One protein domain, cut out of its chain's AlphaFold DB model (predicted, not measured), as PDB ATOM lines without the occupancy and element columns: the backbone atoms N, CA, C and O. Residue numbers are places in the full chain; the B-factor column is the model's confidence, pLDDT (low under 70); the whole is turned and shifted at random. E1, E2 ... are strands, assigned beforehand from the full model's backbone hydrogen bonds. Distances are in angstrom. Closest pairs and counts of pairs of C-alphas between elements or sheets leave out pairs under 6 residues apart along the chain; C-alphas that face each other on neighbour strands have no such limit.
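AT A GLANCE: This is residues 506 to 578 of the 578 residues of an uncharacterized protein of Bacteroidetes bacterium (UniProt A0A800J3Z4). With little regular structure, two small hairpins, E3-E4 and E1-E2, pack together through E4 and E1, and a loop-rich part, residues 546 to 578 with E5, extends the long axis at one end. The printed 73 residues hold five strands, E1 to E5, and no named helix; the class is all strand, with 17 residues in named elements. The whole is compact, radius of gyration of the C-alphas 11.1 A, yet elongated, 33 by 21 by 14 A.

IN THESE COORDINATES: E3 is residues 536 to 539, 9.8 A, and E4 residues 542 to 545, 10.2 A. E1 is residues 518 to 520, from C-alpha (196.870, 63.414, -48.626); E2 is 528 to 530. E5, residues 575 to 577, ends at C-alpha (201.509, 82.558, -49.232).

HOW THE PARTS SIT: Hairpin E3 and E4 is antiparallel, with N 537 and O 544 2.8 A apart. E1 and E4 come closest at the C-alphas of Arg 520 and Tyr 544, 4.4 A. Hairpin E1 and E2 is antiparallel, with N 519 and O 529 2.9 A apart. E4 and E5 are apart; E5 pairs with no named strand, but short antiparallel pairings join it to residues 553 to 554 and 565 to 566.

THE WHOLE: The C-alphas farthest apart, of Ala 514 and Leu 569, are 33.5 A apart. The printed part has no cut; the link E4 to E5, 29 residues, is long. No printed residue is under 70 in pLDDT.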
ATOM      1  N   SER A 506     202.063  60.926 -55.260       87.44
ATOM      2  CA  SER A 506     200.622  61.020 -55.510       87.44
ATOM      3  C   SER A 506     199.825  60.136 -54.554       87.44
ATOM      4  O   SER A 506     200.283  59.051 -54.200       87.44
ATOM      5  N   CYS A 507     198.619  60.575 -54.210       85.25
ATOM      6  CA  CYS A 507     197.687  59.841 -53.360       85.25
ATOM      7  C   CYS A 507     196.240  60.116 -53.784       85.25
ATOM      8  O   CYS A 507     195.970  61.086 -54.493       85.25
ATOM      9  N   GLU A 508     195.320  59.275 -53.334       81.94
ATOM     10  CA  GLU A 508     193.871  59.467 -53.438       81.94
ATOM     11  C   GLU A 508     193.242  59.721 -52.059       81.94
ATOM     12  O   GLU A 508     192.216  60.392 -51.963       81.94
ATOM     13  N   SER A 509     193.882  59.233 -50.994       78.00
ATOM     14  CA  SER A 509     193.418  59.305 -49.609       78.00
ATOM     15  C   SER A 509     194.576  59.367 -48.603       78.00
ATOM     16  O   SER A 509     195.708  58.979 -48.902       78.00
ATOM     17  N   ASP A 510     194.299  59.811 -47.371       74.81
ATOM     18  CA  ASP A 510     195.283  59.862 -46.273       74.81
ATOM     19  C   ASP A 510     195.943  58.502 -46.002       74.81
ATOM     20  O   ASP A 510     197.121  58.420 -45.629       74.81
ATOM     21  N   SER A 511     195.205  57.411 -46.226       70.94
ATOM     22  CA  SER A 511     195.711  56.051 -46.058       70.94
ATOM     23  C   SER A 511     196.855  55.710 -47.006       70.94
ATOM     24  O   SER A 511     197.714  54.921 -46.601       70.94
ATOM     25  N   ASP A 512     196.941  56.352 -48.172       75.00
ATOM     26  CA  ASP A 512     197.985  56.093 -49.170       75.00
ATOM     27  C   ASP A 512     199.341  56.654 -48.734       75.00
ATOM     28  O   ASP A 512     200.387  56.184 -49.179       75.00
ATOM     29  N   CYS A 513     199.351  57.640 -47.831       75.50
ATOM     30  CA  CYS A 513     200.528  58.435 -47.513       75.50
ATOM     31  C   CYS A 513     201.315  57.938 -46.309       75.50
ATOM     32  O   CYS A 513     200.772  57.627 -45.243       75.50
ATOM     33  N   ALA A 514     202.645  57.919 -46.440       75.88
ATOM     34  CA  ALA A 514     203.528  57.439 -45.381       75.88
ATOM     35  C   ALA A 514     203.435  58.261 -44.083       75.88
ATOM     36  O   ALA A 514     203.744  57.753 -43.004       75.88
ATOM     37  N   ASN A 515     202.987  59.503 -44.190       77.44
ATOM     38  CA  ASN A 515     202.768  60.431 -43.091       77.44
ATOM     39  C   ASN A 515     201.282  60.738 -42.845       77.44
ATOM     40  O   ASN A 515     200.991  61.638 -42.070       77.44
ATOM     41  N   GLY A 516     200.363  59.991 -43.471       80.62
ATOM     42  CA  GLY A 516     198.934  60.032 -43.155       80.62
ATOM     43  C   GLY A 516     198.186  61.287 -43.604       80.62
ATOM     44  O   GLY A 516     197.116  61.537 -43.072       80.62
ATOM     45  N   ALA A 517     198.738  62.073 -44.532       87.25
ATOM     46  CA  ALA A 517     198.113  63.303 -45.010       87.25
ATOM     47  C   ALA A 517     198.193  63.395 -46.533       87.25
ATOM     48  O   ALA A 517     199.277  63.581 -47.090       87.25
ATOM     49  N   CYS A 518     197.049  63.285 -47.194       91.56
ATOM     50  CA  CYS A 518     196.870  63.414 -48.626       91.56
ATOM     51  C   CYS A 518     196.109  64.702 -48.929       91.56
ATOM     52  O   CYS A 518     194.952  64.873 -48.558       91.56
ATOM     53  N   GLY A 519     196.754  65.632 -49.621       93.44
ATOM     54  CA  GLY A 519     196.165  66.939 -49.871       93.44
ATOM     55  C   GLY A 519     196.731  67.606 -51.106       93.44
ATOM     56  O   GLY A 519     197.737  67.199 -51.688       93.44
ATOM     57  N   ARG A 520     196.056  68.664 -51.539       94.81
ATOM     58  CA  ARG A 520     196.505  69.487 -52.661       94.81
ATOM     59  C   ARG A 520     197.654  70.376 -52.208       94.81
ATOM     60  O   ARG A 520     197.532  71.098 -51.223       94.81
ATOM     61  N   SER A 521     198.741  70.392 -52.968       91.88
ATOM     62  CA  SER A 521     199.909  71.229 -52.655       91.88
ATOM     63  C   SER A 521     199.719  72.718 -52.945       91.88
ATOM     64  O   SER A 521     200.601  73.503 -52.620       91.88
ATOM     65  N   HIS A 522     198.612  73.107 -53.589       91.44
ATOM     66  CA  HIS A 522     198.257  74.498 -53.872       91.44
ATOM     67  C   HIS A 522     196.788  74.645 -54.311       91.44
ATOM     68  O   HIS A 522     196.155  73.703 -54.796       91.44
ATOM     69  N   ALA A 523     196.259  75.864 -54.207       89.06
ATOM     70  CA  ALA A 523     194.859  76.218 -54.469       89.06
ATOM     71  C   ALA A 523     194.403  76.165 -55.950       89.06
ATOM     72  O   ALA A 523     193.228  76.397 -56.236       89.06
ATOM     73  N   ASN A 524     195.284  75.868 -56.916       83.81
ATOM     74  CA  ASN A 524     194.959  75.881 -58.357       83.81
ATOM     75  C   ASN A 524     194.606  74.492 -58.910       83.81
ATOM     76  O   ASN A 524     195.181  74.075 -59.911       83.81
ATOM     77  N   ASN A 525     193.669  73.779 -58.276       77.06
ATOM     78  CA  ASN A 525     193.297  72.410 -58.667       77.06
ATOM     79  C   ASN A 525     194.513  71.466 -58.771       77.06
ATOM     80  O   ASN A 525     194.597  70.648 -59.687       77.06
ATOM     81  N   ALA A 526     195.461  71.592 -57.837       83.94
ATOM     82  CA  ALA A 526     196.636  70.730 -57.786       83.94
ATOM     83  C   ALA A 526     196.232  69.252 -57.671       83.94
ATOM     84  O   ALA A 526     195.237  68.965 -56.995       83.94
ATOM     85  N   PRO A 527     196.989  68.308 -58.256       84.88
ATOM     86  CA  PRO A 527     196.829  66.897 -57.928       84.88
ATOM     87  C   PRO A 527     197.071  66.659 -56.428       84.88
ATOM     88  O   PRO A 527     197.793  67.418 -55.775       84.88
ATOM     89  N   LEU A 528     196.433  65.619 -55.895       90.38
ATOM     90  CA  LEU A 528     196.628  65.175 -54.519       90.38
ATOM     91  C   LEU A 528     198.018  64.551 -54.359       90.38
ATOM     92  O   LEU A 528     198.474  63.794 -55.223       90.38
ATOM     93  N   LEU A 529     198.690  64.891 -53.262       93.94
ATOM     94  CA  LEU A 529     199.974  64.313 -52.887       93.94
ATOM     95  C   LEU A 529     200.106  64.140 -51.378       93.94
ATOM     96  O   LEU A 529     199.391  64.765 -50.595       93.94
ATOM     97  N   CYS A 530     201.071  63.321 -50.980       92.25
ATOM     98  CA  CYS A 530     201.420  63.129 -49.586       92.25
ATOM     99  C   CYS A 530     202.108  64.368 -49.025       92.25
ATOM    100  O   CYS A 530     203.268  64.652 -49.345       92.25
ATOM    101  N   CYS A 531     201.371  65.116 -48.209       92.94
ATOM    102  CA  CYS A 531     201.718  66.457 -47.763       92.94
ATOM    103  C   CYS A 531     203.033  66.468 -46.990       92.94
ATOM    104  O   CYS A 531     203.113  65.791 -45.974       92.94
ATOM    105  N   PRO A 532     204.051  67.254 -47.376       88.38
ATOM    106  CA  PRO A 532     205.325  67.315 -46.651       88.38
ATOM    107  C   PRO A 532     205.214  67.619 -45.161       88.38
ATOM    108  O   PRO A 532     205.994  67.091 -44.372       88.38
ATOM    109  N   SER A 533     204.223  68.421 -44.780       86.94
ATOM    110  CA  SER A 533     203.920  68.762 -43.392       86.94
ATOM    111  C   SER A 533     203.331  67.607 -42.575       86.94
ATOM    112  O   SER A 533     203.281  67.701 -41.353       86.94
ATOM    113  N   GLY A 534     202.843  66.544 -43.223       87.00
ATOM    114  CA  GLY A 534     202.086  65.474 -42.567       87.00
ATOM    115  C   GLY A 534     200.713  65.912 -42.050       87.00
ATOM    116  O   GLY A 534     200.151  65.233 -41.201       87.00
ATOM    117  N   SER A 535     200.178  67.044 -42.519       88.00
ATOM    118  CA  SER A 535     198.848  67.529 -42.134       88.00
ATOM    119  C   SER A 535     198.149  68.274 -43.271       88.00
ATOM    120  O   SER A 535     198.785  68.820 -44.179       88.00
ATOM    121  N   THR A 536     196.820  68.297 -43.209       92.94
ATOM    122  CA  THR A 536     195.943  68.980 -44.161       92.94
ATOM    123  C   THR A 536     195.028  69.979 -43.456       92.94
ATOM    124  O   THR A 536     194.828  69.935 -42.243       92.94
ATOM    125  N   VAL A 537     194.466  70.898 -44.236       90.12
ATOM    126  CA  VAL A 537     193.345  71.747 -43.837       90.12
ATOM    127  C   VAL A 537     192.248  71.665 -44.895       90.12
ATOM    128  O   VAL A 537     192.520  71.752 -46.096       90.12
ATOM    129  N   ASN A 538     191.003  71.514 -44.447       90.94
ATOM    130  CA  ASN A 538     189.851  71.448 -45.336       90.94
ATOM    131  C   ASN A 538     189.362  72.853 -45.711       90.94
ATOM    132  O   ASN A 538     189.163  73.714 -44.852       90.94
ATOM    133  N   HIS A 539     189.123  73.083 -46.999       89.81
ATOM    134  CA  HIS A 539     188.449  74.278 -47.489       89.81
ATOM    135  C   HIS A 539     187.528  73.927 -48.659       89.81
ATOM    136  O   HIS A 539     187.958  73.331 -49.647       89.81
ATOM    137  N   ALA A 540     186.255  74.318 -48.554       88.75
ATOM    138  CA  ALA A 540     185.225  74.050 -49.562       88.75
ATOM    139  C   ALA A 540     185.112  72.560 -49.965       88.75
ATOM    140  O   ALA A 540     184.855  72.251 -51.127       88.75
ATOM    141  N   GLY A 541     185.307  71.641 -49.008       82.12
ATOM    142  CA  GLY A 541     185.197  70.195 -49.234       82.12
ATOM    143  C   GLY A 541     186.426  69.548 -49.878       82.12
ATOM    144  O   GLY A 541     186.346  68.397 -50.293       82.12
ATOM    145  N   TYR A 542     187.551  70.263 -49.962       89.00
ATOM    146  CA  TYR A 542     188.827  69.728 -50.434       89.00
ATOM    147  C   TYR A 542     189.922  69.914 -49.389       89.00
ATOM    148  O   TYR A 542     190.002  70.970 -48.758       89.00
ATOM    149  N   ASP A 543     190.804  68.924 -49.285       93.19
ATOM    150  CA  ASP A 543     191.955  68.967 -48.391       93.19
ATOM    151  C   ASP A 543     193.183  69.551 -49.091       93.19
ATOM    152  O   ASP A 543     193.545  69.185 -50.217       93.19
ATOM    153  N   TYR A 544     193.827  70.494 -48.414       95.25
ATOM    154  CA  TYR A 544     195.033  71.177 -48.868       95.25
ATOM    155  C   TYR A 544     196.153  70.934 -47.866       95.25
ATOM    156  O   TYR A 544     195.918  70.957 -46.662       95.25
ATOM    157  N   CYS A 545     197.370  70.720 -48.353       95.38
ATOM    158  CA  CYS A 545     198.523  70.560 -47.476       95.38
ATOM    159  C   CYS A 545     198.788  71.839 -46.676       95.38
ATOM    160  O   CYS A 545     198.682  72.941 -47.208       95.38
ATOM    161  N   THR A 546     199.172  71.693 -45.413       92.50
ATOM    162  CA  THR A 546     199.687  72.805 -44.602       92.50
ATOM    163  C   THR A 546     201.178  73.031 -44.880       92.50
ATOM    164  O   THR A 546     201.845  72.193 -45.495       92.50
ATOM    165  N   GLY A 547     201.729  74.161 -44.431       92.25
ATOM    166  CA  GLY A 547     203.158  74.446 -44.583       92.25
ATOM    167  C   GLY A 547     203.595  74.733 -46.024       92.25
ATOM    168  O   GLY A 547     204.744  74.469 -46.377       92.25
ATOM    169  N   MET A 548     202.692  75.240 -46.871       93.69
ATOM    170  CA  MET A 548     203.019  75.640 -48.240       93.69
ATOM    171  C   MET A 548     204.064  76.773 -48.234       93.69
ATOM    172  O   MET A 548     203.929  77.714 -47.447       93.69
ATOM    173  N   PRO A 549     205.095  76.710 -49.097       93.88
ATOM    174  CA  PRO A 549     206.141  77.728 -49.149       93.88
ATOM    175  C   PRO A 549     205.632  79.052 -49.733       93.88
ATOM    176  O   PRO A 549     204.670  79.071 -50.510       93.88
ATOM    177  N   ASP A 550     206.323  80.146 -49.414       95.62
ATOM    178  CA  ASP A 550     206.043  81.492 -49.927       95.62
ATOM    179  C   ASP A 550     205.914  81.505 -51.461       95.62
ATOM    180  O   ASP A 550     206.635  80.816 -52.190       95.62
ATOM    181  N   GLY A 551     204.971  82.295 -51.969       92.88
ATOM    182  CA  GLY A 551     204.627  82.363 -53.390       92.88
ATOM    183  C   GLY A 551     203.631  81.295 -53.863       92.88
ATOM    184  O   GLY A 551     203.195  81.345 -55.016       92.88
ATOM    185  N   THR A 552     203.234  80.346 -53.008       94.50
ATOM    186  CA  THR A 552     202.244  79.310 -53.349       94.50
ATOM    187  C   THR A 552     200.814  79.854 -53.284       94.50
ATOM    188  O   THR A 552     200.468  80.619 -52.391       94.50
ATOM    189  N   ALA A 553     199.950  79.453 -54.221       95.94
ATOM    190  CA  ALA A 553     198.538  79.838 -54.192       95.94
ATOM    191  C   ALA A 553     197.791  79.141 -53.039       95.94
ATOM    192  O   ALA A 553     197.839  77.914 -52.933       95.94
ATOM    193  N   CYS A 554     197.032  79.903 -52.255       95.88
ATOM    194  CA  CYS A 554     196.361  79.450 -51.031       95.88
ATOM    195  C   CYS A 554     194.928  80.007 -50.925       95.88
ATOM    196  O   CYS A 554     194.581  81.002 -51.566       95.88
ATOM    197  N   TRP A 555     194.085  79.350 -50.121       95.69
ATOM    198  CA  TRP A 555     192.747  79.838 -49.755       95.69
ATOM    199  C   TRP A 555     192.698  80.359 -48.318       95.69
ATOM    200  O   TRP A 555     192.062  81.373 -48.054       95.69
ATOM    201  N   LEU A 556     193.375  79.677 -47.394       94.31
ATOM    202  CA  LEU A 556     193.396  80.006 -45.971       94.31
ATOM    203  C   LEU A 556     194.829  80.276 -45.521       94.31
ATOM    204  O   LEU A 556     195.762  79.676 -46.049       94.31
ATOM    205  N   ASP A 557     194.974  81.131 -44.514       94.12
ATOM    206  CA  ASP A 557     196.265  81.474 -43.910       94.12
ATOM    207  C   ASP A 557     196.990  80.224 -43.386       94.12
ATOM    208  O   ASP A 557     198.168  80.026 -43.664       94.12
ATOM    209  N   SER A 558     196.246  79.301 -42.771       93.19
ATOM    210  CA  SER A 558     196.747  78.030 -42.230       93.19
ATOM    211  C   SER A 558     197.276  77.040 -43.279       93.19
ATOM    212  O   SER A 558     197.763  75.965 -42.931       93.19
ATOM    213  N   MET A 559     197.137  77.339 -44.576       95.19
ATOM    214  CA  MET A 559     197.781  76.548 -45.631       95.19
ATOM    215  C   MET A 559     199.275  76.874 -45.738       95.19
ATOM    216  O   MET A 559     200.047  76.032 -46.187       95.19
ATOM    217  N   CYS A 560     199.692  78.071 -45.332       95.69
ATOM    218  CA  CYS A 560     201.026  78.610 -45.570       95.69
ATOM    219  C   CYS A 560     201.972  78.351 -44.393       95.69
ATOM    220  O   CYS A 560     201.545  78.285 -43.245       95.69
ATOM    221  N   ALA A 561     203.274  78.224 -44.661       93.06
ATOM    222  CA  ALA A 561     204.280  77.969 -43.624       93.06
ATOM    223  C   ALA A 561     204.396  79.090 -42.573       93.06
ATOM    224  O   ALA A 561     204.747  78.806 -41.431       93.06
ATOM    225  N   ASN A 562     204.073  80.333 -42.945       92.31
ATOM    226  CA  ASN A 562     204.090  81.498 -42.053       92.31
ATOM    227  C   ASN A 562     202.694  81.889 -41.533       92.31
ATOM    228  O   ASN A 562     202.537  82.988 -41.006       92.31
ATOM    229  N   ASP A 563     201.676  81.035 -41.716       93.00
ATOM    230  CA  ASP A 563     200.277  81.333 -41.377       93.00
ATOM    231  C   ASP A 563     199.770  82.658 -41.991       93.00
ATOM    232  O   ASP A 563     199.032  83.420 -41.363       93.00
ATOM    233  N   SER A 564     200.183  82.966 -43.227       95.25
ATOM    234  CA  SER A 564     199.749  84.158 -43.958       95.25
ATOM    235  C   SER A 564     199.479  83.844 -45.423       95.25
ATOM    236  O   SER A 564     200.326  83.275 -46.108       95.25
ATOM    237  N   CYS A 565     198.269  84.170 -45.885       95.94
ATOM    238  CA  CYS A 565     197.848  84.019 -47.271       95.94
ATOM    239  C   CYS A 565     197.354  85.367 -47.821       95.94
ATOM    240  O   CYS A 565     196.151  85.639 -47.928       95.94
ATOM    241  N   SER A 566     198.294  86.232 -48.193       95.94
ATOM    242  CA  SER A 566     198.029  87.560 -48.741       95.94
ATOM    243  C   SER A 566     196.993  87.583 -49.868       95.94
ATOM    244  O   SER A 566     197.094  86.889 -50.883       95.94
ATOM    245  N   GLY A 567     195.991  88.453 -49.720       92.88
ATOM    246  CA  GLY A 567     194.984  88.711 -50.751       92.88
ATOM    247  C   GLY A 567     193.870  87.664 -50.863       92.88
ATOM    248  O   GLY A 567     193.071  87.759 -51.793       92.88
ATOM    249  N   ASN A 568     193.762  86.712 -49.929       92.44
ATOM    250  CA  ASN A 568     192.724  85.668 -49.931       92.44
ATOM    251  C   ASN A 568     191.301  86.140 -49.562       92.44
ATOM    252  O   ASN A 568     190.339  85.390 -49.731       92.44
ATOM    253  N   LEU A 569     191.144  87.363 -49.041       92.12
ATOM    254  CA  LEU A 569     189.873  87.884 -48.510       92.12
ATOM    255  C   LEU A 569     189.157  86.873 -47.591       92.12
ATOM    256  O   LEU A 569     187.983  86.570 -47.802       92.12
ATOM    257  N   TYR A 570     189.864  86.335 -46.591       87.25
ATOM    258  CA  TYR A 570     189.316  85.359 -45.632       87.25
ATOM    259  C   TYR A 570     188.767  84.080 -46.296       87.25
ATOM    260  O   TYR A 570     187.764  83.517 -45.857       87.25
ATOM    261  N   GLY A 571     189.401  83.635 -47.384       85.50
ATOM    262  CA  GLY A 571     189.004  82.442 -48.134       85.50
ATOM    263  C   GLY A 571     187.889  82.661 -49.156       85.50
ATOM    264  O   GLY A 571     187.418  81.692 -49.745       85.50
ATOM    265  N   ALA A 572     187.469  83.906 -49.407       87.00
ATOM    266  CA  ALA A 572     186.511  84.220 -50.471       87.00
ATOM    267  C   ALA A 572     187.153  84.243 -51.872       87.00
ATOM    268  O   ALA A 572     186.457  84.103 -52.879       87.00
ATOM    269  N   GLN A 573     188.475  84.423 -51.954       91.81
ATOM    270  CA  GLN A 573     189.239  84.333 -53.196       91.81
ATOM    271  C   GLN A 573     190.621  83.716 -52.944       91.81
ATOM    272  O   GLN A 573     191.052  83.560 -51.806       91.81
ATOM    273  N   ARG A 574     191.337  83.361 -54.015       93.00
ATOM    274  CA  ARG A 574     192.702  82.831 -53.890       93.00
ATOM    275  C   ARG A 574     193.678  83.951 -53.548       93.00
ATOM    276  O   ARG A 574     193.692  84.974 -54.232       93.00
ATOM    277  N   GLY A 575     194.490  83.713 -52.526       94.62
ATOM    278  CA  GLY A 575     195.636  84.531 -52.158       94.62
ATOM    279  C   GLY A 575     196.957  83.876 -52.555       94.62
ATOM    280  O   GLY A 575     197.003  82.943 -53.363       94.62
ATOM    281  N   THR A 576     198.047  84.383 -51.996       96.31
ATOM    282  CA  THR A 576     199.406  83.853 -52.163       96.31
ATOM    283  C   THR A 576     200.094  83.809 -50.805       96.31
ATOM    284  O   THR A 576     200.000  84.789 -50.078       96.31
ATOM    285  N   CYS A 577     200.752  82.695 -50.474       96.25
ATOM    286  CA  CYS A 577     201.509  82.558 -49.232       96.25
ATOM    287  C   CYS A 577     202.653  83.572 -49.183       96.25
ATOM    288  O   CYS A 577     203.363  83.716 -50.185       96.25
ATOM    289  N   ASP A 578     202.834  84.240 -48.048       88.25
ATOM    290  CA  ASP A 578     203.819  85.309 -47.853       88.25
ATOM    291  C   ASP A 578     204.512  85.312 -46.484       88.25
ATOM    292  O   ASP A 578     204.012  84.673 -45.527       88.25
TER     293      ASP A 578